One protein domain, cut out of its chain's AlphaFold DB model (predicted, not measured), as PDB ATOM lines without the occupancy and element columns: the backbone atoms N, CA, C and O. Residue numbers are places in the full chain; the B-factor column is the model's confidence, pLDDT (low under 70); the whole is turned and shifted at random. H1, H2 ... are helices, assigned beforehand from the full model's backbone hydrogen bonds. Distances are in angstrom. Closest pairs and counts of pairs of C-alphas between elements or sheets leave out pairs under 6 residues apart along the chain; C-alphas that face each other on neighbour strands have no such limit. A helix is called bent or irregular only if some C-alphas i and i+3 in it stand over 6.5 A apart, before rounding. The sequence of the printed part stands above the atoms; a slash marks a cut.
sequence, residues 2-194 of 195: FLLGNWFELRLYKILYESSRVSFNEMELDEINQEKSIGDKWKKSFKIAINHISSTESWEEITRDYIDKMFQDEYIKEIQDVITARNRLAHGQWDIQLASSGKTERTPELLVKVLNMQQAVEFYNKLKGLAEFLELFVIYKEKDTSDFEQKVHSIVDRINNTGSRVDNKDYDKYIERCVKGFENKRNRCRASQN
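AT A GLANCE: This is residues 2 to 194 of the 195 residues of an uncharacterized protein of Streptococcus sanguinis (UniProt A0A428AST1). Three helices, H1, H6 and H7, lie side by side in a row with H6 in the middle; H3 packs on H6 with its residues 45 to 50, H2 packs on H3, and the long bent helix H4 packs on H3 with both of its arms, H4a and H4b, and on residues 2 to 6 of H1 with H4b. Residues 176 to 194, of which 176 to 192 belong to H8, stick out from this body as an arm, and residues 98 to 103 stick out as the tip of a loop. The printed part has 193 residues with eight named helices, H1 to H8 in chain order, and no named strand; its class is all helix. The whole is loose, with a radius of gyration of the C-alphas of 20.7 A and spans of 66 by 54 by 30 A.

IN THESE COORDINATES: H1, residues 2 to 16, begins at C-alpha 2 (-28.562, 43.486, 28.200) and is 21.6 A long. H2 is residues 26 to 33, and H3, residues 38 to 51, is 20.2 A long. H4, residues 62 to 90, was assigned as one helix by its hydrogen bonds but is bent: C-alphas 72 and 75 are 6.6 A apart. Its arms are H4a, residues 62 to 72, and H4b, residues 75 to 90, 22.5 A long. H5 is residues 109 to 113. H6, residues 117 to 139, is 31.8 A long; H7, residues 146 to 168, is 32.2 A; H8, residues 171 to 192, is 31.6 A and ends at C-alpha 192 (1.508, 23.557, 53.474).

HOW THE PARTS SIT: H1, H3 and H6 form a bundle, three helices that touch one another. H1 touches H6 the same way at a shallow tilt of 9 degrees, closest at the C-alphas of Ile 15 and Glu 135, 5.9 A. H1 and H3 only just touch, with 3 pairs of C-alphas within 8 A, the closest Glu 9 and Ile 38 at 6.9 A. With residues 45 to 50 alone H3 touches H6, closest at C-alphas 49 and 137, 5.6 A. H2 and H3 form a helical hairpin, closest at C-alphas 32 and 41, 5.5 A. H3 and H4a form another, closest at C-alphas 50 and 64, 7.5 A. H4b touches H3 at C-alphas 80 and 39, 5.3 A, and H5 at C-alphas 81 and 110, 6.4 A. The hairpin of H6 and H7 has a shallow tilt of 21 degrees, closest at C-alphas 126 and 159, 5.0 A. H1 and H7 are apart. H8 is close to H6 but not clearly touching, C-alphas 171 and 118 being 7.4 A apart. The helix packing is part aligned, part crossed. In H1, H2, H3, H4a, H4b, H5, H6, H7 and H8 every O i to N i+4 pair is within hydrogen-bond range.

THE WHOLE: The C-alphas farthest apart, those of Ser 101 and Asn 194, are 70.2 A apart. The printed part has no cut, and the link from H4 to H5 is long, 18 residues. The pLDDT is under 70 in residues 54 to 63, 94 to 106 and 192 to 194.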
ATOM      1  N   PHE A   2     -28.238  43.883  29.586       88.19
ATOM      2  CA  PHE A   2     -28.562  43.486  28.200       88.19
ATOM      3  C   PHE A   2     -28.496  41.965  27.957       88.19
ATOM      4  O   PHE A   2     -29.467  41.373  27.495       88.19
ATOM      5  N   LEU A   3     -27.391  41.310  28.333       91.19
ATOM      6  CA  LEU A   3     -27.245  39.855  28.184       91.19
ATOM      7  C   LEU A   3     -28.266  39.057  29.010       91.19
ATOM      8  O   LEU A   3     -28.758  38.044  28.533       91.19
ATOM      9  N   LEU A   4     -28.617  39.530  30.212       92.12
ATOM     10  CA  LEU A   4     -29.626  38.882  31.057       92.12
ATOM     11  C   LEU A   4     -31.009  38.940  30.406       92.12
ATOM     12  O   LEU A   4     -31.691  37.924  30.355       92.12
ATOM     13  N   GLY A   5     -31.389  40.096  29.855       92.69
ATOM     14  CA  GLY A   5     -32.655  40.242  29.138       92.69
ATOM     15  C   GLY A   5     -32.728  39.379  27.876       92.69
ATOM     16  O   GLY A   5     -33.743  38.730  27.652       92.69
ATOM     17  N   ASN A   6     -31.645  39.299  27.091       93.94
ATOM     18  CA  ASN A   6     -31.599  38.411  25.919       93.94
ATOM     19  C   ASN A   6     -31.666  36.933  26.321       93.94
ATOM     20  O   ASN A   6     -32.403  36.166  25.713       93.94
ATOM     21  N   TRP A   7     -30.923  36.529  27.355       96.25
ATOM     22  CA  TRP A   7     -31.008  35.171  27.887       96.25
ATOM     23  C   TRP A   7     -32.435  34.839  28.338       96.25
ATOM     24  O   TRP A   7     -32.939  33.764  28.028       96.25
ATOM     25  N   PHE A   8     -33.094  35.773  29.025       95.62
ATOM     26  CA  PHE A   8     -34.447  35.587  29.531       95.62
ATOM     27  C   PHE A   8     -35.472  35.461  28.394       95.62
ATOM     28  O   PHE A   8     -36.307  34.563  28.418       95.62
ATOM     29  N   GLU A   9     -35.357  36.273  27.342       94.75
ATOM     30  CA  GLU A   9     -36.164  36.117  26.124       94.75
ATOM     31  C   GLU A   9     -35.918  34.773  25.423       94.75
ATOM     32  O   GLU A   9     -36.866  34.061  25.102       94.75
ATOM     33  N   LEU A  10     -34.658  34.390  25.206       95.75
ATOM     34  CA  LEU A  10     -34.326  33.111  24.570       95.75
ATOM     35  C   LEU A  10     -34.844  31.925  25.387       95.75
ATOM     36  O   LEU A  10     -35.270  30.913  24.827       95.75
ATOM     37  N   ARG A  11     -34.833  32.050  26.717       96.56
ATOM     38  CA  ARG A  11     -35.365  31.025  27.606       96.56
ATOM     39  C   ARG A  11     -36.871  30.853  27.436       96.56
ATOM     40  O   ARG A  11     -37.306  29.705  27.445       96.56
ATOM     41  N   LEU A  12     -37.629  31.932  27.213       96.12
ATOM     42  CA  LEU A  12     -39.049  31.835  26.860       96.12
ATOM     43  C   LEU A  12     -39.231  31.005  25.592       96.12
ATOM     44  O   LEU A  12     -39.958  30.022  25.621       96.12
ATOM     45  N   TYR A  13     -38.531  31.347  24.508       95.81
ATOM     46  CA  TYR A  13     -38.663  30.612  23.246       95.81
ATOM     47  C   TYR A  13     -38.335  29.129  23.394       95.81
ATOM     48  O   TYR A  13     -39.044  28.291  22.846       95.81
ATOM     49  N   LYS A  14     -37.315  28.785  24.187       95.75
ATOM     50  CA  LYS A  14     -37.033  27.381  24.492       95.75
ATOM     51  C   LYS A  14     -38.223  26.691  25.176       95.75
ATOM     52  O   LYS A  14     -38.535  25.570  24.808       95.75
ATOM     53  N   ILE A  15     -38.862  27.345  26.150       95.50
ATOM     54  CA  ILE A  15     -40.035  26.795  26.854       95.50
ATOM     55  C   ILE A  15     -41.223  26.640  25.898       95.50
ATOM     56  O   ILE A  15     -41.897  25.616  25.934       95.50
ATOM     57  N   LEU A  16     -41.463  27.633  25.034       95.06
ATOM     58  CA  LEU A  16     -42.549  27.595  24.053       95.06
ATOM     59  C   LEU A  16     -42.423  26.387  23.122       95.06
ATOM     60  O   LEU A  16     -43.390  25.672  22.907       95.06
ATOM     61  N   TYR A  17     -41.221  26.125  22.618       93.44
ATOM     62  CA  TYR A  17     -40.981  25.053  21.652       93.44
ATOM     63  C   TYR A  17     -40.479  23.746  22.290       93.44
ATOM     64  O   TYR A  17     -39.825  22.941  21.626       93.44
ATOM     65  N   GLU A  18     -40.763  23.524  23.575       90.62
ATOM     66  CA  GLU A  18     -40.406  22.285  24.266       90.62
ATOM     67  C   GLU A  18     -41.254  21.107  23.750       90.62
ATOM     68  O   GLU A  18     -42.476  21.202  23.627       90.62
ATOM     69  N   SER A  19     -40.624  19.961  23.476       82.94
ATOM     70  CA  SER A  19     -41.256  18.833  22.771       82.94
ATOM     71  C   SER A  19     -41.983  17.840  23.694       82.94
ATOM     72  O   SER A  19     -41.961  16.629  23.460       82.94
ATOM     73  N   SER A  20     -42.577  18.320  24.786       82.69
ATOM     74  CA  SER A  20     -43.301  17.469  25.738       82.69
ATOM     75  C   SER A  20     -44.699  17.110  25.225       82.69
ATOM     76  O   SER A  20     -45.284  17.805  24.409       82.69
ATOM     77  N   ARG A  21     -45.292  16.023  25.734       82.06
ATOM     78  CA  ARG A  21     -46.703  15.691  25.436       82.06
ATOM     79  C   ARG A  21     -47.702  16.605  26.145       82.06
ATOM     80  O   ARG A  21     -48.884  16.554  25.828       82.06
ATOM     81  N   VAL A  22     -47.236  17.349  27.144       85.38
ATOM     82  CA  VAL A  22     -48.047  18.263  27.959       85.38
ATOM     83  C   VAL A  22     -47.651  19.728  27.769       85.38
ATOM     84  O   VAL A  22     -48.167  20.570  28.493       85.38
ATOM     85  N   SER A  23     -46.733  20.023  26.837       90.38
ATOM     86  CA  SER A  23     -46.382  21.399  26.482       90.38
ATOM     87  C   SER A  23     -47.465  22.043  25.614       90.38
ATOM     88  O   SER A  23     -48.476  21.414  25.288       90.38
ATOM     89  N   PHE A  24     -47.253  23.311  25.255       93.50
ATOM     90  CA  PHE A  24     -48.192  24.062  24.436       93.50
ATOM     91  C   PHE A  24     -48.460  23.375  23.096       93.50
ATOM     92  O   PHE A  24     -47.534  22.974  22.388       93.50
ATOM     93  N   ASN A  25     -49.736  23.277  22.735       92.94
ATOM     94  CA  ASN A  25     -50.136  22.831  21.405       92.94
ATOM     95  C   ASN A  25     -50.007  23.966  20.368       92.94
ATOM     96  O   ASN A  25     -49.774  25.122  20.714       92.94
ATOM     97  N   GLU A  26     -50.173  23.646  19.083       93.75
ATOM     98  CA  GLU A  26     -50.014  24.622  17.993       93.75
ATOM     99  C   GLU A  26     -50.953  25.833  18.127       93.75
ATOM    100  O   GLU A  26     -50.511  26.962  17.933       93.75
ATOM    101  N   MET A  27     -52.209  25.630  18.543       94.38
ATOM    102  CA  MET A  27     -53.159  26.736  18.733       94.38
ATOM    103  C   MET A  27     -52.728  27.658  19.878       94.38
ATOM    104  O   MET A  27     -52.798  28.878  19.758       94.38
ATOM    105  N   GLU A  28     -52.241  27.089  20.980       95.56
ATOM    106  CA  GLU A  28     -51.724  27.856  22.119       95.56
ATOM    107  C   GLU A  28     -50.462  28.637  21.748       95.56
ATOM    108  O   GLU A  28     -50.304  29.793  22.147       95.56
ATOM    109  N   LEU A  29     -49.576  28.038  20.950       96.00
ATOM    110  CA  LEU A  29     -48.391  28.717  20.431       96.00
ATOM    111  C   LEU A  29     -48.753  29.861  19.491       96.00
ATOM    112  O   LEU A  29     -48.129  30.920  19.574       96.00
ATOM    113  N   ASP A  30     -49.755  29.681  18.636       96.19
ATOM    114  CA  ASP A  30     -50.263  30.744  17.771       96.19
ATOM    115  C   ASP A  30     -50.853  31.890  18.598       96.19
ATOM    116  O   ASP A  30     -50.527  33.054  18.352       96.19
ATOM    117  N   GLU A  31     -51.642  31.582  19.630       96.94
ATOM    118  CA  GLU A  31     -52.165  32.586  20.563       96.94
ATOM    119  C   GLU A  31     -51.052  33.370  21.269       96.94
ATOM    120  O   GLU A  31     -51.143  34.591  21.397       96.94
ATOM    121  N   ILE A  32     -49.997  32.693  21.728       96.38
ATOM    122  CA  ILE A  32     -48.848  33.353  22.362       96.38
ATOM    123  C   ILE A  32     -48.090  34.198  21.334       96.38
ATOM    124  O   ILE A  32     -47.672  35.316  21.631       96.38
ATOM    125  N   ASN A  33     -47.906  33.702  20.112       94.62
ATOM    126  CA  ASN A  33     -47.127  34.394  19.090       94.62
ATOM    127  C   ASN A  33     -47.812  35.630  18.504       94.62
ATOM    128  O   ASN A  33     -47.106  36.492  17.975       94.62
ATOM    129  N   GLN A  34     -49.133  35.751  18.644       95.62
ATOM    130  CA  GLN A  34     -49.885  36.961  18.295       95.62
ATOM    131  C   GLN A  34     -49.577  38.153  19.216       95.62
ATOM    132  O   GLN A  34     -49.806  39.303  18.828       95.62
ATOM    133  N   GLU A  35     -49.029  37.914  20.412       95.50
ATOM    134  CA  GLU A  35     -48.661  38.986  21.335       95.50
ATOM    135  C   GLU A  35     -47.470  39.805  20.813       95.50
ATOM    136  O   GLU A  35     -46.455  39.278  20.344       95.50
ATOM    137  N   LYS A  36     -47.588  41.135  20.918       89.75
ATOM    138  CA  LYS A  36     -46.647  42.081  20.295       89.75
ATOM    139  C   LYS A  36     -45.321  42.197  21.036       89.75
ATOM    140  O   LYS A  36     -44.288  42.403  20.402       89.75
ATOM    141  N   SER A  37     -45.344  42.132  22.366       89.50
ATOM    142  CA  SER A  37     -44.146  42.286  23.191       89.50
ATOM    143  C   SER A  37     -43.738  40.965  23.835       89.50
ATOM    144  O   SER A  37     -44.572  40.116  24.138       89.50
ATOM    145  N   ILE A  38     -42.441  40.796  24.100       91.62
ATOM    146  CA  ILE A  38     -41.933  39.618  24.817       91.62
ATOM    147  C   ILE A  38     -42.528  39.517  26.228       91.62
ATOM    148  O   ILE A  38     -42.791  38.415  26.699       91.62
ATOM    149  N   GLY A  39     -42.769  40.649  26.895       91.50
ATOM    150  CA  GLY A  39     -43.424  40.656  28.203       91.50
ATOM    151  C   GLY A  39     -44.868  40.151  28.134       91.50
ATOM    152  O   GLY A  39     -45.285  39.364  28.984       91.50
ATOM    153  N   ASP A  40     -45.604  40.513  27.080       91.94
ATOM    154  CA  ASP A  40     -46.963  40.006  26.851       91.94
ATOM    155  C   ASP A  40     -46.949  38.516  26.498       91.94
ATOM    156  O   ASP A  40     -47.769  37.760  27.016       91.94
ATOM    157  N   LYS A  41     -45.954  38.054  25.725       95.25
ATOM    158  CA  LYS A  41     -45.746  36.618  25.479       95.25
ATOM    159  C   LYS A  41     -45.523  35.848  26.778       95.25
ATOM    160  O   LYS A  41     -46.170  34.822  26.978       95.25
ATOM    161  N   TRP A  42     -44.675  36.341  27.686       94.38
ATOM    162  CA  TRP A  42     -44.498  35.749  29.022       94.38
ATOM    163  C   TRP A  42     -45.826  35.665  29.783       94.38
ATOM    164  O   TRP A  42     -46.180  34.601  30.296       94.38
ATOM    165  N   LYS A  43     -46.584  36.767  29.808       92.44
ATOM    166  CA  LYS A  43     -47.893  36.846  30.469       92.44
ATOM    167  C   LYS A  43     -48.899  35.848  29.910       92.44
ATOM    168  O   LYS A  43     -49.543  35.124  30.670       92.44
ATOM    169  N   LYS A  44     -49.026  35.795  28.587       93.81
ATOM    170  CA  LYS A  44     -49.949  34.904  27.883       93.81
ATOM    171  C   LYS A  44     -49.565  33.436  28.076       93.81
ATOM    172  O   LYS A  44     -50.436  32.638  28.411       93.81
ATOM    173  N   SER A  45     -48.274  33.110  27.965       94.38
ATOM    174  CA  SER A  45     -47.749  31.752  28.187       94.38
ATOM    175  C   SER A  45     -48.110  31.240  29.572       94.38
ATOM    176  O   SER A  45     -48.615  30.133  29.729       94.38
ATOM    177  N   PHE A  46     -47.904  32.075  30.587       91.44
ATOM    178  CA  PHE A  46     -48.210  31.714  31.959       91.44
ATOM    179  C   PHE A  46     -49.706  31.512  32.201       91.44
ATOM    180  O   PHE A  46     -50.104  30.522  32.811       91.44
ATOM    181  N   LYS A  47     -50.543  32.405  31.664       90.00
ATOM    182  CA  LYS A  47     -52.001  32.285  31.764       90.00
ATOM    183  C   LYS A  47     -52.507  30.970  31.164       90.00
ATOM    184  O   LYS A  47     -53.363  30.322  31.761       90.00
ATOM    185  N   ILE A  48     -51.985  30.575  30.002       91.69
ATOM    186  CA  ILE A  48     -52.324  29.287  29.380       91.69
ATOM    187  C   ILE A  48     -51.832  28.132  30.262       91.69
ATOM    188  O   ILE A  48     -52.615  27.246  30.583       91.69
ATOM    189  N   ALA A  49     -50.579  28.181  30.725       89.69
ATOM    190  CA  ALA A  49     -49.986  27.113  31.531       89.69
ATOM    191  C   ALA A  49     -50.708  26.888  32.876       89.69
ATOM    192  O   ALA A  49     -50.858  25.746  33.306       89.69
ATOM    193  N   ILE A  50     -51.208  27.946  33.527       85.38
ATOM    194  CA  ILE A  50     -52.067  27.818  34.719       85.38
ATOM    195  C   ILE A  50     -53.372  27.098  34.392       85.38
ATOM    196  O   ILE A  50     -53.828  26.275  35.179       85.38
ATOM    197  N   ASN A  51     -53.993  27.411  33.254       84.12
ATOM    198  CA  ASN A  51     -55.271  26.808  32.876       84.12
ATOM    199  C   ASN A  51     -55.156  25.309  32.568       84.12
ATOM    200  O   ASN A  51     -56.176  24.630  32.512       84.12
ATOM    201  N   HIS A  52     -53.939  24.790  32.384       82.88
ATOM    202  CA  HIS A  52     -53.677  23.355  32.261       82.88
ATOM    203  C   HIS A  52     -53.647  22.611  33.600       82.88
ATOM    204  O   HIS A  52     -53.551  21.385  33.592       82.88
ATOM    205  N   ILE A  53     -53.681  23.307  34.740       77.38
ATOM    206  CA  ILE A  53     -53.840  22.655  36.045       77.38
ATOM    207  C   ILE A  53     -55.276  22.139  36.135       77.38
ATOM    208  O   ILE A  53     -56.226  22.914  35.999       77.38
ATOM    209  N   SER A  54     -55.430  20.831  36.333       66.44
ATOM    210  CA  SER A  54     -56.734  20.207  36.478       66.44
ATOM    211  C   SER A  54     -57.387  20.639  37.781       66.44
ATOM    212  O   SER A  54     -56.761  20.825  38.822       66.44
ATOM    213  N   SER A  55     -58.690  20.838  37.697       55.56
ATOM    214  CA  SER A  55     -59.495  21.365  38.774       55.56
ATOM    215  C   SER A  55     -59.851  20.183  39.704       55.56
ATOM    216  O   SER A  55     -60.824  19.460  39.497       55.56
ATOM    217  N   THR A  56     -58.955  19.858  40.640       54.41
ATOM    218  CA  THR A  56     -59.233  18.896  41.719       54.41
ATOM    219  C   THR A  56     -59.283  19.607  43.069       54.41
ATOM    220  O   THR A  56     -58.432  20.440  43.389       54.41
ATOM    221  N   GLU A  57     -60.292  19.245  43.870       53.12
ATOM    222  CA  GLU A  57     -60.746  19.935  45.091       53.12
ATOM    223  C   GLU A  57     -59.661  20.190  46.157       53.12
ATOM    224  O   GLU A  57     -59.862  21.021  47.040       53.12
ATOM    225  N   SER A  58     -58.499  19.523  46.113       54.75
ATOM    226  CA  SER A  58     -57.433  19.757  47.101       54.75
ATOM    227  C   SER A  58     -56.514  20.943  46.776       54.75
ATOM    228  O   SER A  58     -55.722  21.328  47.632       54.75
ATOM    229  N   TRP A  59     -56.589  21.514  45.566       59.44
ATOM    230  CA  TRP A  59     -55.634  22.519  45.057       59.44
ATOM    231  C   TRP A  59     -56.296  23.790  44.475       59.44
ATOM    232  O   TRP A  59     -55.626  24.789  44.212       59.44
ATOM    233  N   GLU A  60     -57.621  23.757  44.295       55.81
ATOM    234  CA  GLU A  60     -58.349  24.463  43.228       55.81
ATOM    235  C   GLU A  60     -58.442  25.994  43.325       55.81
ATOM    236  O   GLU A  60     -58.286  26.664  42.306       55.81
ATOM    237  N   GLU A  61     -58.680  26.572  44.506       54.53
ATOM    238  CA  GLU A  61     -58.929  28.023  44.607       54.53
ATOM    239  C   GLU A  61     -57.757  28.783  45.216       54.53
ATOM    240  O   GLU A  61     -57.247  29.722  44.611       54.53
ATOM    241  N   ILE A  62     -57.284  28.376  46.396       54.38
ATOM    242  CA  ILE A  62     -56.337  29.194  47.166       54.38
ATOM    243  C   ILE A  62     -54.989  29.287  46.450       54.38
ATOM    244  O   ILE A  62     -54.437  30.382  46.337       54.38
ATOM    245  N   THR A  63     -54.465  28.174  45.935       67.06
ATOM    246  CA  THR A  63     -53.134  28.176  45.325       67.06
ATOM    247  C   THR A  63     -53.158  28.701  43.898       67.06
ATOM    248  O   THR A  63     -52.278  29.476  43.531       67.06
ATOM    249  N   ARG A  64     -54.173  28.353  43.097       71.62
ATOM    250  CA  ARG A  64     -54.326  28.902  41.742       71.62
ATOM    251  C   ARG A  64     -54.482  30.422  41.775       71.62
ATOM    252  O   ARG A  64     -53.744  31.101  41.063       71.62
ATOM    253  N   ASP A  65     -55.358  30.952  42.631       74.00
ATOM    254  CA  ASP A  65     -55.529  32.402  42.785       74.00
ATOM    255  C   ASP A  65     -54.279  33.064  43.356       74.00
ATOM    256  O   ASP A  65     -53.919  34.162  42.936       74.00
ATOM    257  N   TYR A  66     -53.614  32.425  44.322       75.06
ATOM    258  CA  TYR A  66     -52.362  32.936  44.878       75.06
ATOM    259  C   TYR A  66     -51.277  33.037  43.803       75.06
ATOM    260  O   TYR A  66     -50.617  34.069  43.685       75.06
ATOM    261  N   ILE A  67     -51.118  31.990  42.993       77.69
ATOM    262  CA  ILE A  67     -50.123  31.930  41.925       77.69
ATOM    263  C   ILE A  67     -50.465  32.917  40.804       77.69
ATOM    264  O   ILE A  67     -49.564  33.611  40.326       77.69
ATOM    265  N   ASP A  68     -51.736  33.014  40.401       80.06
ATOM    266  CA  ASP A  68     -52.164  33.981  39.387       80.06
ATOM    267  C   ASP A  68     -51.928  35.414  39.882       80.06
ATOM    268  O   ASP A  68     -51.250  36.177  39.199       80.06
ATOM    269  N   LYS A  69     -52.341  35.761  41.109       80.75
ATOM    270  CA  LYS A  69     -52.076  37.087  41.706       80.75
ATOM    271  C   LYS A  69     -50.585  37.402  41.788       80.75
ATOM    272  O   LYS A  69     -50.152  38.451  41.318       80.75
ATOM    273  N   MET A  70     -49.788  36.477  42.329       78.31
ATOM    274  CA  MET A  70     -48.334  36.638  42.456       78.31
ATOM    275  C   MET A  70     -47.689  36.930  41.098       78.31
ATOM    276  O   MET A  70     -46.817  37.796  40.984       78.31
ATOM    277  N   PHE A  71     -48.132  36.229  40.053       77.31
ATOM    278  CA  PHE A  71     -47.591  36.437  38.723       77.31
ATOM    279  C   PHE A  71     -48.082  37.740  38.087       77.31
ATOM    280  O   PHE A  71     -47.258  38.491  37.565       77.31
ATOM    281  N   GLN A  72     -49.388  38.028  38.136       76.38
ATOM    282  CA  GLN A  72     -49.986  39.220  37.517       76.38
ATOM    283  C   GLN A  72     -49.452  40.529  38.108       76.38
ATOM    284  O   GLN A  72     -49.293  41.493  37.354       76.38
ATOM    285  N   ASP A  73     -49.154  40.556  39.407       78.25
ATOM    286  CA  ASP A  73     -48.765  41.781  40.102       78.25
ATOM    287  C   ASP A  73     -47.242  41.978  40.104       78.25
ATOM    288  O   ASP A  73     -46.718  42.899  39.471       78.25
ATOM    289  N   GLU A  74     -46.508  41.117  40.809       78.50
ATOM    290  CA  GLU A  74     -45.091  41.352  41.096       78.50
ATOM    291  C   GLU A  74     -44.193  40.873  39.951       78.50
ATOM    292  O   GLU A  74     -43.354  41.625  39.443       78.50
ATOM    293  N   TYR A  75     -44.385  39.635  39.494       84.38
ATOM    294  CA  TYR A  75     -43.468  39.026  38.530       84.38
ATOM    295  C   TYR A  75     -43.630  39.595  37.125       84.38
ATOM    296  O   TYR A  75     -42.629  39.829  36.446       84.38
ATOM    297  N   ILE A  76     -44.859  39.877  36.681       86.38
ATOM    298  CA  ILE A  76     -45.077  40.514  35.379       86.38
ATOM    299  C   ILE A  76     -44.453  41.900  35.321       86.38
ATOM    300  O   ILE A  76     -43.840  42.232  34.304       86.38
ATOM    301  N   LYS A  77     -44.554  42.692  36.391       87.69
ATOM    302  CA  LYS A  77     -43.900  44.000  36.435       87.69
ATOM    303  C   LYS A  77     -42.390  43.858  36.248       87.69
ATOM    304  O   LYS A  77     -41.818  44.522  35.389       87.69
ATOM    305  N   GLU A  78     -41.759  42.933  36.966       87.62
ATOM    306  CA  GLU A  78     -40.320  42.698  36.824       87.62
ATOM    307  C   GLU A  78     -39.926  42.198  35.433       87.62
ATOM    308  O   GLU A  78     -38.916  42.633  34.880       87.62
ATOM    309  N   ILE A  79     -40.729  41.317  34.835       89.31
ATOM    310  CA  ILE A  79     -40.524  40.858  33.459       89.31
ATOM    311  C   ILE A  79     -40.558  42.055  32.501       89.31
ATOM    312  O   ILE A  79     -39.660  42.204  31.668       89.31
ATOM    313  N   GLN A  80     -41.545  42.940  32.638       90.38
ATOM    314  CA  GLN A  80     -41.651  44.147  31.816       90.38
ATOM    315  C   GLN A  80     -40.464  45.092  32.031       90.38
ATOM    316  O   GLN A  80     -39.928  45.626  31.054       90.38
ATOM    317  N   ASP A  81     -39.985  45.240  33.266       89.88
ATOM    318  CA  ASP A  81     -38.805  46.048  33.583       89.88
ATOM    319  C   ASP A  81     -37.540  45.486  32.912       89.88
ATOM    320  O   ASP A  81     -36.752  46.242  32.335       89.88
ATOM    321  N   VAL A  82     -37.363  44.160  32.908       91.94
ATOM    322  CA  VAL A  82     -36.243  43.477  32.233       91.94
ATOM    323  C   VAL A  82     -36.291  43.695  30.727       91.94
ATOM    324  O   VAL A  82     -35.273  44.054  30.125       91.94
ATOM    325  N   ILE A  83     -37.457  43.490  30.108       90.44
ATOM    326  CA  ILE A  83     -37.631  43.658  28.661       90.44
ATOM    327  C   ILE A  83     -37.430  45.122  28.264       90.44
ATOM    328  O   ILE A  83     -36.710  45.401  27.304       90.44
ATOM    329  N   THR A  84     -37.968  46.060  29.042       89.06
ATOM    330  CA  THR A  84     -37.783  47.501  28.826       89.06
ATOM    331  C   THR A  84     -36.314  47.892  28.940       89.06
ATOM    332  O   THR A  84     -35.774  48.539  28.038       89.06
ATOM    333  N   ALA A  85     -35.630  47.456  30.003       88.75
ATOM    334  CA  ALA A  85     -34.207  47.719  30.196       88.75
ATOM    335  C   ALA A  85     -33.367  47.136  29.050       88.75
ATOM    336  O   ALA A  85     -32.483  47.816  28.526       88.75
ATOM    337  N   ARG A  86     -33.661  45.908  28.604       90.12
ATOM    338  CA  ARG A  86     -32.986  45.287  27.455       90.12
ATOM    339  C   ARG A  86     -33.205  46.090  26.180       90.12
ATOM    340  O   ARG A  86     -32.222  46.408  25.517       90.12
ATOM    341  N   ASN A  87     -34.453  46.413  25.842       86.94
ATOM    342  CA  ASN A  87     -34.797  47.110  24.600       86.94
ATOM    343  C   ASN A  87     -34.109  48.478  24.531       86.94
ATOM    344  O   ASN A  87     -33.485  48.806  23.526       86.94
ATOM    345  N   ARG A  88     -34.128  49.241  25.628       83.50
ATOM    346  CA  ARG A  88     -33.431  50.532  25.688       83.50
ATOM    347  C   ARG A  88     -31.926  50.391  25.509       83.50
ATOM    348  O   ARG A  88     -31.328  51.146  24.747       83.50
ATOM    349  N   LEU A  89     -31.314  49.394  26.150       85.56
ATOM    350  CA  LEU A  89     -29.892  49.113  25.952       85.56
ATOM    351  C   LEU A  89     -29.578  48.744  24.495       85.56
ATOM    352  O   LEU A  89     -28.590  49.243  23.960       85.56
ATOM    353  N   ALA A  90     -30.431  47.940  23.850       84.00
ATOM    354  CA  ALA A  90     -30.295  47.542  22.446       84.00
ATOM    355  C   ALA A  90     -30.322  48.743  21.489       84.00
ATOM    356  O   ALA A  90     -29.570  48.788  20.520       84.00
ATOM    357  N   HIS A  91     -31.175  49.725  21.784       81.50
ATOM    358  CA  HIS A  91     -31.356  50.927  20.973       81.50
ATOM    359  C   HIS A  91     -30.406  52.079  21.347       81.50
ATOM    360  O   HIS A  91     -30.582  53.190  20.854       81.50
ATOM    361  N   GLY A  92     -29.402  51.848  22.206       70.94
ATOM    362  CA  GLY A  92     -28.416  52.876  22.580       70.94
ATOM    363  C   GLY A  92     -28.943  53.945  23.549       70.94
ATOM    364  O   GLY A  92     -28.360  55.016  23.673       70.94
ATOM    365  N   GLN A  93     -30.056  53.680  24.233       71.38
ATOM    366  CA  GLN A  93     -30.771  54.636  25.081       71.38
ATOM    367  C   GLN A  93     -30.381  54.480  26.559       71.38
ATOM    368  O   GLN A  93     -31.176  54.009  27.374       71.38
ATOM    369  N   TRP A  94     -29.125  54.790  26.888       62.38
ATOM    370  CA  TRP A  94     -28.521  54.393  28.172       62.38
ATOM    371  C   TRP A  94     -28.670  55.426  29.299       62.38
ATOM    372  O   TRP A  94     -28.727  55.021  30.455       62.38
ATOM    373  N   ASP A  95     -28.763  56.719  28.968       50.97
ATOM    374  CA  ASP A  95     -28.740  57.815  29.958       50.97
ATOM    375  C   ASP A  95     -29.786  58.911  29.664       50.97
ATOM    376  O   ASP A  95     -30.459  59.420  30.555       50.97
ATOM    377  N   ILE A  96     -29.993  59.232  28.381       53.81
ATOM    378  CA  ILE A  96     -31.003  60.180  27.889       53.81
ATOM    379  C   ILE A  96     -31.602  59.589  26.613       53.81
ATOM    380  O   ILE A  96     -30.877  59.300  25.660       53.81
ATOM    381  N   GLN A  97     -32.925  59.418  26.560       54.84
ATOM    382  CA  GLN A  97     -33.597  59.189  25.281       54.84
ATOM    383  C   GLN A  97     -33.814  60.518  24.567       54.84
ATOM    384  O   GLN A  97     -34.547  61.374  25.053       54.84
ATOM    385  N   LEU A  98     -33.240  60.659  23.373       47.91
ATOM    386  CA  LEU A  98     -33.750  61.604  22.386       47.91
ATOM    387  C   LEU A  98     -34.991  60.968  21.753       47.91
ATOM    388  O   LEU A  98     -34.901  60.272  20.742       47.91
ATOM    389  N   ALA A  99     -36.155  61.141  22.381       56.78
ATOM    390  CA  ALA A  99     -37.410  60.842  21.706       56.78
ATOM    391  C   ALA A  99     -37.546  61.763  20.480       56.78
ATOM    392  O   ALA A  99     -37.091  62.908  20.511       56.78
ATOM    393  N   SER A 100     -38.225  61.319  19.420       57.75
ATOM    394  CA  SER A 100     -38.549  62.181  18.266       57.75
ATOM    395  C   SER A 100     -39.343  63.436  18.667       57.75
ATOM    396  O   SER A 100     -39.329  64.435  17.957       57.75
ATOM    397  N   SER A 101     -39.992  63.399  19.836       63.50
ATOM    398  CA  SER A 101     -40.685  64.512  20.487       63.50
ATOM    399  C   SER A 101     -39.780  65.439  21.319       63.50
ATOM    400  O   SER A 101     -40.283  66.377  21.933       63.50
ATOM    401  N   GLY A 102     -38.469  65.179  21.388       54.38
ATOM    402  CA  GLY A 102     -37.491  65.972  22.142       54.38
ATOM    403  C   GLY A 102     -37.553  65.817  23.666       54.38
ATOM    404  O   GLY A 102     -36.898  66.573  24.379       54.38
ATOM    405  N   LYS A 103     -38.340  64.869  24.193       57.44
ATOM    406  CA  LYS A 103     -38.455  64.632  25.639       57.44
ATOM    407  C   LYS A 103     -37.424  63.616  26.122       57.44
ATOM    408  O   LYS A 103     -37.387  62.493  25.629       57.44
ATOM    409  N   THR A 104     -36.656  64.006  27.136       61.72
ATOM    410  CA  THR A 104     -35.773  63.117  27.895       61.72
ATOM    411  C   THR A 104     -36.604  62.097  28.673       61.72
ATOM    412  O   THR A 104     -37.329  62.469  29.597       61.72
ATOM    413  N   GLU A 105     -36.500  60.812  28.332       65.31
ATOM    414  CA  GLU A 105     -37.031  59.749  29.193       65.31
ATOM    415  C   GLU A 105     -36.041  59.373  30.298       65.31
ATOM    416  O   GLU A 105     -34.829  59.366  30.086       65.31
ATOM    417  N   ARG A 106     -36.570  59.030  31.480       68.75
ATOM    418  CA  ARG A 106     -35.776  58.591  32.638       68.75
ATOM    419  C   ARG A 106     -35.167  57.212  32.408       68.75
ATOM    420  O   ARG A 106     -35.843  56.337  31.869       68.75
ATOM    421  N   THR A 107     -33.947  56.996  32.890       72.75
ATOM    422  CA  THR A 107     -33.296  55.679  32.963       72.75
ATOM    423  C   THR A 107     -34.192  54.665  33.691       72.75
ATOM    424  O   THR A 107     -34.734  55.002  34.746       72.75
ATOM    425  N   PRO A 108     -34.367  53.434  33.166       80.38
ATOM    426  CA  PRO A 108     -35.133  52.392  33.846       80.38
ATOM    427  C   PRO A 108     -34.623  52.132  35.262       80.38
ATOM    428  O   PRO A 108     -33.423  51.932  35.456       80.38
ATOM    429  N   GLU A 109     -35.540  52.047  36.226       83.00
ATOM    430  CA  GLU A 109     -35.218  51.797  37.639       83.00
ATOM    431  C   GLU A 109     -34.373  50.533  37.816       83.00
ATOM    432  O   GLU A 109     -33.426  50.516  38.598       83.00
ATOM    433  N   LEU A 110     -34.636  49.499  37.012       85.31
ATOM    434  CA  LEU A 110     -33.887  48.249  37.050       85.31
ATOM    435  C   LEU A 110     -32.383  48.421  36.750       85.31
ATOM    436  O   LEU A 110     -31.560  47.708  37.326       85.31
ATOM    437  N   LEU A 111     -32.006  49.368  35.881       82.81
ATOM    438  CA  LEU A 111     -30.594  49.660  35.592       82.81
ATOM    439  C   LEU A 111     -29.901  50.359  36.764       82.81
ATOM    440  O   LEU A 111     -28.700  50.182  36.945       82.81
ATOM    441  N   VAL A 112     -30.658  51.109  37.565       82.62
ATOM    442  CA  VAL A 112     -30.169  51.763  38.789       82.62
ATOM    443  C   VAL A 112     -30.155  50.790  39.970       82.62
ATOM    444  O   VAL A 112     -29.326  50.909  40.863       82.62
ATOM    445  N   LYS A 113     -31.056  49.804  39.982       83.38
ATOM    446  CA  LYS A 113     -31.162  48.795  41.043       83.38
ATOM    447  C   LYS A 113     -30.047  47.747  40.970       83.38
ATOM    448  O   LYS A 113     -29.529  47.320  41.997       83.38
ATOM    449  N   VAL A 114     -29.671  47.328  39.762       85.81
ATOM    450  CA  VAL A 114     -28.702  46.244  39.522       85.81
ATOM    451  C   VAL A 114     -27.398  46.825  38.966       85.81
ATOM    452  O   VAL A 114     -27.136  46.754  37.764       85.81
ATOM    453  N   LEU A 115     -26.584  47.412  39.850       81.50
ATOM    454  CA  LEU A 115     -25.378  48.168  39.477       81.50
ATOM    455  C   LEU A 115     -24.106  47.323  39.468       81.50
ATOM    456  O   LEU A 115     -23.232  47.538  38.629       81.50
ATOM    457  N   ASN A 116     -23.979  46.372  40.394       82.94
ATOM    458  CA  ASN A 116     -22.771  45.558  40.521       82.94
ATOM    459  C   ASN A 116     -22.968  44.110  40.041       82.94
ATOM    460  O   ASN A 116     -24.084  43.620  39.846       82.94
ATOM    461  N   MET A 117     -21.851  43.408  39.830       83.94
ATOM    462  CA  MET A 117     -21.859  42.046  39.290       83.94
ATOM    463  C   MET A 117     -22.576  41.060  40.219       83.94
ATOM    464  O   MET A 117     -23.278  40.170  39.748       83.94
ATOM    465  N   GLN A 118     -22.436  41.210  41.534       84.19
ATOM    466  CA  GLN A 118     -23.065  40.331  42.512       84.19
ATOM    467  C   GLN A 118     -24.588  40.521  42.537       84.19
ATOM    468  O   GLN A 118     -25.317  39.532  42.585       84.19
ATOM    469  N   GLN A 119     -25.076  41.760  42.437       87.31
ATOM    470  CA  GLN A 119     -26.492  42.065  42.216       87.31
ATOM    471  C   GLN A 119     -26.979  41.442  40.914       87.31
ATOM    472  O   GLN A 119     -28.024  40.802  40.903       87.31
ATOM    473  N   ALA A 120     -26.203  41.556  39.833       89.06
ATOM    474  CA  ALA A 120     -26.559  40.957  38.551       89.06
ATOM    475  C   ALA A 120     -26.652  39.422  38.619       89.06
ATOM    476  O   ALA A 120     -27.521  38.843  37.973       89.06
ATOM    477  N   VAL A 121     -25.804  38.764  39.418       90.25
ATOM    478  CA  VAL A 121     -25.866  37.311  39.654       90.25
ATOM    479  C   VAL A 121     -27.109  36.923  40.458       90.25
ATOM    480  O   VAL A 121     -27.802  35.980  40.082       90.25
ATOM    481  N   GLU A 122     -27.423  37.633  41.542       90.81
ATOM    482  CA  GLU A 122     -28.640  37.360  42.327       90.81
ATOM    483  C   GLU A 122     -29.900  37.637  41.492       90.81
ATOM    484  O   GLU A 122     -30.837  36.841  41.500       90.81
ATOM    485  N   PHE A 123     -29.882  38.700  40.688       92.12
ATOM    486  CA  PHE A 123     -30.965  39.029  39.771       92.12
ATOM    487  C   PHE A 123     -31.126  37.970  38.676       92.12
ATOM    488  O   PHE A 123     -32.239  37.531  38.405       92.12
ATOM    489  N   TYR A 124     -30.026  37.470  38.105       93.69
ATOM    490  CA  TYR A 124     -30.061  36.318  37.202       93.69
ATOM    491  C   TYR A 124     -30.702  35.092  37.862       93.69
ATOM    492  O   TYR A 124     -31.535  34.437  37.242       93.69
ATOM    493  N   ASN A 125     -30.359  34.792  39.119       94.00
ATOM    494  CA  ASN A 125     -30.969  33.676  39.842       94.00
ATOM    495  C   ASN A 125     -32.480  33.873  40.030       94.00
ATOM    496  O   ASN A 125     -33.222  32.895  39.938       94.00
ATOM    497  N   LYS A 126     -32.936  35.119  40.221       92.88
ATOM    498  CA  LYS A 126     -34.365  35.456  40.250       92.88
ATOM    499  C   LYS A 126     -35.035  35.178  38.901       92.88
ATOM    500  O   LYS A 126     -36.000  34.419  38.849       92.88
ATOM    501  N   LEU A 127     -34.477  35.699  37.803       94.06
ATOM    502  CA  LEU A 127     -34.983  35.454  36.441       94.06
ATOM    503  C   LEU A 127     -34.992  33.964  36.087       94.06
ATOM    504  O   LEU A 127     -35.918  33.468  35.448       94.06
ATOM    505  N   LYS A 128     -33.976  33.226  36.535       95.44
ATOM    506  CA  LYS A 128     -33.914  31.774  36.398       95.44
ATOM    507  C   LYS A 128     -35.020  31.076  37.176       95.44
ATOM    508  O   LYS A 128     -35.639  30.176  36.621       95.44
ATOM    509  N   GLY A 129     -35.308  31.520  38.396       93.50
ATOM    510  CA  GLY A 129     -36.460  31.049  39.157       93.50
ATOM    511  C   GLY A 129     -37.775  31.255  38.402       93.50
ATOM    512  O   GLY A 129     -38.528  30.301  38.266       93.50
ATOM    513  N   LEU A 130     -38.008  32.447  37.841       93.44
ATOM    514  CA  LEU A 130     -39.211  32.751  37.048       93.44
ATOM    515  C   LEU A 130     -39.341  31.868  35.800       93.44
ATOM    516  O   LEU A 130     -40.422  31.371  35.493       93.44
ATOM    517  N   ALA A 131     -38.237  31.642  35.090       94.81
ATOM    518  CA  ALA A 131     -38.240  30.774  33.920       94.81
ATOM    519  C   ALA A 131     -38.495  29.304  34.283       94.81
ATOM    520  O   ALA A 131     -39.274  28.640  33.608       94.81
ATOM    521  N   GLU A 132     -37.863  28.803  35.349       94.44
ATOM    522  CA  GLU A 132     -38.101  27.447  35.863       94.44
ATOM    523  C   GLU A 132     -39.528  27.286  36.391       94.44
ATOM    524  O   GLU A 132     -40.107  26.210  36.267       94.44
ATOM    525  N   PHE A 133     -40.111  28.357  36.931       91.88
ATOM    526  CA  PHE A 133     -41.504  28.383  37.346       91.88
ATOM    527  C   PHE A 133     -42.437  28.155  36.157       91.88
ATOM    528  O   PHE A 133     -43.212  27.210  36.182       91.88
ATOM    529  N   LEU A 134     -42.321  28.946  35.083       92.25
ATOM    530  CA  LEU A 134     -43.131  28.722  33.880       92.25
ATOM    531  C   LEU A 134     -42.868  27.338  33.274       92.25
ATOM    532  O   LEU A 134     -43.810  26.623  32.947       92.25
ATOM    533  N   GLU A 135     -41.597  26.949  33.140       93.69
ATOM    534  CA  GLU A 135     -41.212  25.656  32.570       93.69
ATOM    535  C   GLU A 135     -41.860  24.497  33.331       93.69
ATOM    536  O   GLU A 135     -42.419  23.611  32.692       93.69
ATOM    537  N   LEU A 136     -41.872  24.529  34.670       91.44
ATOM    538  CA  LEU A 136     -42.527  23.511  35.491       91.44
ATOM    539  C   LEU A 136     -44.007  23.344  35.108       91.44
ATOM    540  O   LEU A 136     -44.467  22.218  34.937       91.44
ATOM    541  N   PHE A 137     -44.745  24.436  34.910       88.69
ATOM    542  CA  PHE A 137     -46.164  24.362  34.539       88.69
ATOM    543  C   PHE A 137     -46.349  23.857  33.105       88.69
ATOM    544  O   PHE A 137     -47.320  23.164  32.816       88.69
ATOM    545  N   VAL A 138     -45.404  24.136  32.211       90.81
ATOM    546  CA  VAL A 138     -45.475  23.678  30.818       90.81
ATOM    547  C   VAL A 138     -45.117  22.195  30.688       90.81
ATOM    548  O   VAL A 138     -45.753  21.479  29.925       90.81
ATOM    549  N   ILE A 139     -44.117  21.693  31.418       90.06
ATOM    550  CA  ILE A 139     -43.571  20.346  31.164       90.06
ATOM    551  C   ILE A 139     -44.045  19.278  32.149       90.06
ATOM    552  O   ILE A 139     -43.945  18.087  31.841       90.06
ATOM    553  N   TYR A 140     -44.523  19.662  33.334       87.31
ATOM    554  CA  TYR A 140     -44.886  18.698  34.369       87.31
ATOM    555  C   TYR A 140     -46.263  18.098  34.101       87.31
ATOM    556  O   TYR A 140     -47.250  18.816  33.932       87.31
ATOM    557  N   LYS A 141     -46.338  16.766  34.050       84.19
ATOM    558  CA  LYS A 141     -47.569  16.047  33.702       84.19
ATOM    559  C   LYS A 141     -48.561  15.980  34.866       84.19
ATOM    560  O   LYS A 141     -49.750  16.174  34.658       84.19
ATOM    561  N   GLU A 142     -48.078  15.690  36.068       83.69
ATOM    562  CA  GLU A 142     -48.910  15.366  37.234       83.69
ATOM    563  C   GLU A 142     -49.050  16.579  38.160       83.69
ATOM    564  O   GLU A 142     -48.435  16.652  39.223       83.69
ATOM    565  N   LYS A 143     -49.829  17.569  37.714       80.81
ATOM    566  CA  LYS A 143     -49.967  18.876  38.379       80.81
ATOM    567  C   LYS A 143     -50.825  18.857  39.655       80.81
ATOM    568  O   LYS A 143     -50.757  19.800  40.431       80.81
ATOM    569  N   ASP A 144     -51.543  17.767  39.907       75.94
ATOM    570  CA  ASP A 144     -52.472  17.629  41.043       75.94
ATOM    571  C   ASP A 144     -51.859  16.816  42.196       75.94
ATOM    572  O   ASP A 144     -52.544  16.122  42.945       75.94
ATOM    573  N   THR A 145     -50.529  16.821  42.300       79.75
ATOM    574  CA  THR A 145     -49.793  16.019  43.282       79.75
ATOM    575  C   THR A 145     -49.133  16.906  44.326       79.75
ATOM    576  O   THR A 145     -48.673  18.008  44.028       79.75
ATOM    577  N   SER A 146     -48.994  16.384  45.546       81.19
ATOM    578  CA  SER A 146     -48.235  17.058  46.606       81.19
ATOM    579  C   SER A 146     -46.763  17.278  46.228       81.19
ATOM    580  O   SER A 146     -46.142  18.236  46.677       81.19
ATOM    581  N   ASP A 147     -46.193  16.425  45.369       85.38
ATOM    582  CA  ASP A 147     -44.839  16.609  44.832       85.38
ATOM    583  C   ASP A 147     -44.761  17.818  43.882       85.38
ATOM    584  O   ASP A 147     -43.814  18.604  43.955       85.38
ATOM    585  N   PHE A 148     -45.770  18.025  43.028       85.38
ATOM    586  CA  PHE A 148     -45.858  19.233  42.205       85.38
ATOM    587  C   PHE A 148     -45.990  20.492  43.069       85.38
ATOM    588  O   PHE A 148     -45.238  21.447  42.871       85.38
ATOM    589  N   GLU A 149     -46.867  20.468  44.071       82.50
ATOM    590  CA  GLU A 149     -47.032  21.549  45.051       82.50
ATOM    591  C   GLU A 149     -45.705  21.902  45.742       82.50
ATOM    592  O   GLU A 149     -45.294  23.067  45.768       82.50
ATOM    593  N   GLN A 150     -44.970  20.905  46.238       85.56
ATOM    594  CA  GLN A 150     -43.673  21.128  46.882       85.56
ATOM    595  C   GLN A 150     -42.653  21.763  45.929       85.56
ATOM    596  O   GLN A 150     -41.896  22.651  46.335       85.56
ATOM    597  N   LYS A 151     -42.637  21.358  44.651       89.50
ATOM    598  CA  LYS A 151     -41.778  21.983  43.628       89.50
ATOM    599  C   LYS A 151     -42.168  23.439  43.386       89.50
ATOM    600  O   LYS A 151     -41.279  24.289  43.335       89.50
ATOM    601  N   VAL A 152     -43.464  23.732  43.273       87.62
ATOM    602  CA  VAL A 152     -43.991  25.098  43.117       87.62
ATOM    603  C   VAL A 152     -43.533  25.972  44.286       87.62
ATOM    604  O   VAL A 152     -42.876  26.990  44.052       87.62
ATOM    605  N   HIS A 153     -43.778  25.550  45.531       86.38
ATOM    606  CA  HIS A 153     -43.352  26.291  46.725       86.38
ATOM    607  C   HIS A 153     -41.838  26.505  46.768       86.38
ATOM    608  O   HIS A 153     -41.380  27.627  46.972       86.38
ATOM    609  N   SER A 154     -41.051  25.464  46.484       90.06
ATOM    610  CA  SER A 154     -39.589  25.560  46.465       90.06
ATOM    611  C   SER A 154     -39.078  26.600  45.458       90.06
ATOM    612  O   SER A 154     -38.141  27.354  45.750       90.06
ATOM    613  N   ILE A 155     -39.693  26.676  44.273       91.12
ATOM    614  CA  ILE A 155     -39.330  27.674  43.264       91.12
ATOM    615  C   ILE A 155     -39.718  29.081  43.733       91.12
ATOM    616  O   ILE A 155     -38.880  29.982  43.637       91.12
ATOM    617  N   VAL A 156     -40.930  29.262  44.266       88.81
ATOM    618  CA  VAL A 156     -41.418  30.555  44.782       88.81
ATOM    619  C   VAL A 156     -40.527  31.071  45.907       88.81
ATOM    620  O   VAL A 156     -40.041  32.200  45.836       88.81
ATOM    621  N   ASP A 157     -40.206  30.229  46.887       89.62
ATOM    622  CA  ASP A 157     -39.314  30.590  47.990       89.62
ATOM    623  C   ASP A 157     -37.953  31.045  47.474       89.62
ATOM    624  O   ASP A 157     -37.374  32.021  47.957       89.62
ATOM    625  N   ARG A 158     -37.413  30.369  46.460       91.38
ATOM    626  CA  ARG A 158     -36.135  30.754  45.858       91.38
ATOM    627  C   ARG A 158     -36.229  32.080  45.098       91.38
ATOM    628  O   ARG A 158     -35.289  32.873  45.198       91.38
ATOM    629  N   ILE A 159     -37.322  32.350  44.380       90.31
ATOM    630  CA  ILE A 159     -37.555  33.647  43.716       90.31
ATOM    631  C   ILE A 159     -37.612  34.769  44.762       90.31
ATOM    632  O   ILE A 159     -36.884  35.756  44.645       90.31
ATOM    633  N   ASN A 160     -38.377  34.579  45.834       88.25
ATOM    634  CA  ASN A 160     -38.538  35.572  46.900       88.25
ATOM    635  C   ASN A 160     -37.230  35.817  47.663       88.25
ATOM    636  O   ASN A 160     -36.841  36.961  47.912       88.25
ATOM    637  N   ASN A 161     -36.494  34.749  47.975       88.50
ATOM    638  CA  ASN A 161     -35.199  34.839  48.645       88.50
ATOM    639  C   ASN A 161     -34.148  35.549  47.784       88.50
ATOM    640  O   ASN A 161     -33.358  36.342  48.299       88.50
ATOM    641  N   THR A 162     -34.108  35.266  46.480       88.19
ATOM    642  CA  THR A 162     -33.174  35.936  45.561       88.19
ATOM    643  C   THR A 162     -33.556  37.396  45.350       88.19
ATOM    644  O   THR A 162     -32.676  38.247  45.439       88.19
ATOM    645  N   GLY A 163     -34.847  37.713  45.205       84.94
ATOM    646  CA  GLY A 163     -35.343  39.094  45.181       84.94
ATOM    647  C   GLY A 163     -34.955  39.875  46.437       84.94
ATOM    648  O   GLY A 163     -34.319  40.921  46.347       84.94
ATOM    649  N   SER A 164     -35.195  39.299  47.614       86.31
ATOM    650  CA  SER A 164     -34.808  39.910  48.890       86.31
ATOM    651  C   SER A 164     -33.302  40.178  48.986       86.31
ATOM    652  O   SER A 164     -32.891  41.164  49.595       86.31
ATOM    653  N   ARG A 165     -32.461  39.323  48.385       85.69
ATOM    654  CA  ARG A 165     -31.003  39.524  48.333       85.69
ATOM    655  C   ARG A 165     -30.598  40.625  47.363       85.69
ATOM    656  O   ARG A 165     -29.673  41.356  47.692       85.69
ATOM    657  N   VAL A 166     -31.251  40.744  46.207       85.12
ATOM    658  CA  VAL A 166     -30.997  41.859  45.276       85.12
ATOM    659  C   VAL A 166     -31.221  43.198  45.985       85.12
ATOM    660  O   VAL A 166     -30.428  44.121  45.800       85.12
ATOM    661  N   ASP A 167     -32.240  43.259  46.842       81.62
ATOM    662  CA  ASP A 167     -32.712  44.507  47.446       81.62
ATOM    663  C   ASP A 167     -31.969  44.855  48.739       81.62
ATOM    664  O   ASP A 167     -31.657  46.017  48.980       81.62
ATOM    665  N   ASN A 168     -31.662  43.850  49.565       82.38
ATOM    666  CA  ASN A 168     -31.247  44.075  50.953       82.38
ATOM    667  C   ASN A 168     -29.844  43.554  51.291       82.38
ATOM    668  O   ASN A 168     -29.385  43.716  52.424       82.38
ATOM    669  N   LYS A 169     -29.155  42.864  50.373       79.62
ATOM    670  CA  LYS A 169     -27.842  42.290  50.689       79.62
ATOM    671  C   LYS A 169     -26.792  43.392  50.767       79.62
ATOM    672  O   LYS A 169     -26.559  44.122  49.813       79.62
ATOM    673  N   ASP A 170     -26.096  43.441  51.896       82.50
ATOM    674  CA  ASP A 170     -24.883  44.240  52.052       82.50
ATOM    675  C   ASP A 170     -23.744  43.589  51.250       82.50
ATOM    676  O   ASP A 170     -23.122  42.598  51.668       82.50
ATOM    677  N   TYR A 171     -23.538  44.106  50.037       79.06
ATOM    678  CA  TYR A 171     -22.541  43.596  49.105       79.06
ATOM    679  C   TYR A 171     -21.113  43.945  49.529       79.06
ATOM    680  O   TYR A 171     -20.223  43.128  49.290       79.06
ATOM    681  N   ASP A 172     -20.899  45.054  50.235       81.44
ATOM    682  CA  ASP A 172     -19.577  45.438  50.741       81.44
ATOM    683  C   ASP A 172     -19.106  44.428  51.788       81.44
ATOM    684  O   ASP A 172     -18.049  43.801  51.652       81.44
ATOM    685  N   LYS A 173     -19.971  44.110  52.755       84.81
ATOM    686  CA  LYS A 173     -19.705  43.069  53.757       84.81
ATOM    687  C   LYS A 173     -19.565  41.672  53.147       84.81
ATOM    688  O   LYS A 173     -18.936  40.788  53.743       84.81
ATOM    689  N   TYR A 174     -20.202  41.403  52.007       81.31
ATOM    690  CA  TYR A 174     -20.005  40.151  51.272       81.31
ATOM    691  C   TYR A 174     -18.624  40.110  50.603       81.31
ATOM    692  O   TYR A 174     -17.909  39.118  50.764       81.31
ATOM    693  N   ILE A 175     -18.225  41.188  49.922       82.94
ATOM    694  CA  ILE A 175     -16.912  41.318  49.278       82.94
ATOM    695  C   ILE A 175     -15.799  41.166  50.317       82.94
ATOM    696  O   ILE A 175     -14.902  40.345  50.121       82.94
ATOM    697  N   GLU A 176     -15.895  41.843  51.463       88.50
ATOM    698  CA  GLU A 176     -14.925  41.702  52.559       88.50
ATOM    699  C   GLU A 176     -14.774  40.252  53.030       88.50
ATOM    700  O   GLU A 176     -13.664  39.775  53.281       88.50
ATOM    701  N   ARG A 177     -15.892  39.524  53.146       87.56
ATOM    702  CA  ARG A 177     -15.877  38.105  53.525       87.56
ATOM    703  C   ARG A 177     -15.188  37.245  52.469       87.56
ATOM    704  O   ARG A 177     -14.415  36.360  52.834       87.56
ATOM    705  N   CYS A 178     -15.430  37.507  51.186       84.81
ATOM    706  CA  CYS A 178     -14.757  36.810  50.090       84.81
ATOM    707  C   CYS A 178     -13.246  37.070  50.092       84.81
ATOM    708  O   CYS A 178     -12.473  36.115  49.983       84.81
ATOM    709  N   VAL A 179     -12.826  38.325  50.281       89.75
ATOM    710  CA  VAL A 179     -11.406  38.707  50.361       89.75
ATOM    711  C   VAL A 179     -10.728  37.999  51.534       89.75
ATOM    712  O   VAL A 179      -9.750  37.281  51.323       89.75
ATOM    713  N   LYS A 180     -11.308  38.073  52.739       92.44
ATOM    714  CA  LYS A 180     -10.793  37.365  53.927       92.44
ATOM    715  C   LYS A 180     -10.704  35.854  53.700       92.44
ATOM    716  O   LYS A 180      -9.726  35.215  54.084       92.44
ATOM    717  N   GLY A 181     -11.712  35.258  53.059       91.00
ATOM    718  CA  GLY A 181     -11.715  33.834  52.716       91.00
ATOM    719  C   GLY A 181     -10.576  33.451  51.766       91.00
ATOM    720  O   GLY A 181      -9.900  32.441  51.985       91.00
ATOM    721  N   PHE A 182     -10.328  34.272  50.746       90.62
ATOM    722  CA  PHE A 182      -9.230  34.079  49.804       90.62
ATOM    723  C   PHE A 182      -7.861  34.209  50.480       90.62
ATOM    724  O   PHE A 182      -7.014  33.331  50.310       90.62
ATOM    725  N   GLU A 183      -7.654  35.248  51.292       92.12
ATOM    726  CA  GLU A 183      -6.410  35.458  52.043       92.12
ATOM    727  C   GLU A 183      -6.109  34.284  52.976       92.12
ATOM    728  O   GLU A 183      -5.001  33.741  52.957       92.12
ATOM    729  N   ASN A 184      -7.117  33.816  53.714       90.69
ATOM    730  CA  ASN A 184      -6.997  32.652  54.589       90.69
ATOM    731  C   ASN A 184      -6.620  31.387  53.812       90.69
ATOM    732  O   ASN A 184      -5.735  30.640  54.237       90.69
ATOM    733  N   LYS A 185      -7.253  31.143  52.657       90.75
ATOM    734  CA  LYS A 185      -6.936  29.987  51.807       90.75
ATOM    735  C   LYS A 185      -5.515  30.080  51.245       90.75
ATOM    736  O   LYS A 185      -4.776  29.099  51.301       90.75
ATOM    737  N   ARG A 186      -5.107  31.262  50.775       88.75
ATOM    738  CA  ARG A 186      -3.751  31.520  50.267       88.75
ATOM    739  C   ARG A 186      -2.691  31.274  51.342       88.75
ATOM    740  O   ARG A 186      -1.681  30.631  51.062       88.75
ATOM    741  N   ASN A 187      -2.927  31.753  52.561       87.44
ATOM    742  CA  ASN A 187      -2.000  31.587  53.679       87.44
ATOM    743  C   ASN A 187      -1.875  30.115  54.100       87.44
ATOM    744  O   ASN A 187      -0.765  29.653  54.345       87.44
ATOM    745  N   ARG A 188      -2.978  29.350  54.086       84.69
ATOM    746  CA  ARG A 188      -2.947  27.895  54.324       84.69
ATOM    747  C   ARG A 188      -2.137  27.146  53.262       84.69
ATOM    748  O   ARG A 188      -1.293  26.341  53.630       84.69
ATOM    749  N   CYS A 189      -2.340  27.440  51.973       80.44
ATOM    750  CA  CYS A 189      -1.587  26.796  50.888       80.44
ATOM    751  C   CYS A 189      -0.078  27.082  50.960       80.44
ATOM    752  O   CYS A 189       0.728  26.191  50.712       80.44
ATOM    753  N   ARG A 190       0.312  28.308  51.335       74.38
ATOM    754  CA  ARG A 190       1.724  28.665  51.552       74.38
ATOM    755  C   ARG A 190       2.324  27.946  52.759       74.38
ATOM    756  O   ARG A 190       3.455  27.487  52.683       74.38
ATOM    757  N   ALA A 191       1.567  27.814  53.848       70.62
ATOM    758  CA  ALA A 191       2.014  27.072  55.025       70.62
ATOM    759  C   ALA A 191       2.216  25.574  54.728       70.62
ATOM    760  O   ALA A 191       3.175  24.991  55.215       70.62
ATOM    761  N   SER A 192       1.375  24.966  53.882       66.25
ATOM    762  CA  SER A 192       1.508  23.557  53.474       66.25
ATOM    763  C   SER A 192       2.632  23.272  52.469       66.25
ATOM    764  O   SER A 192       2.935  22.111  52.241       66.25
ATOM    765  N   GLN A 193       3.215  24.298  51.838       62.44
ATOM    766  CA  GLN A 193       4.339  24.159  50.895       62.44
ATOM    767  C   GLN A 193       5.713  24.344  51.563       62.44
ATOM    768  O   GLN A 193       6.731  24.102  50.924       62.44
ATOM    769  N   ASN A 194       5.738  24.788  52.823       56.22
ATOM    770  CA  ASN A 194       6.951  25.010  53.617       56.22
ATOM    771  C   ASN A 194       7.212  23.874  54.633       56.22
ATOM    772  O   ASN A 194       7.930  24.084  55.610       56.22
TER     773      ASN A 194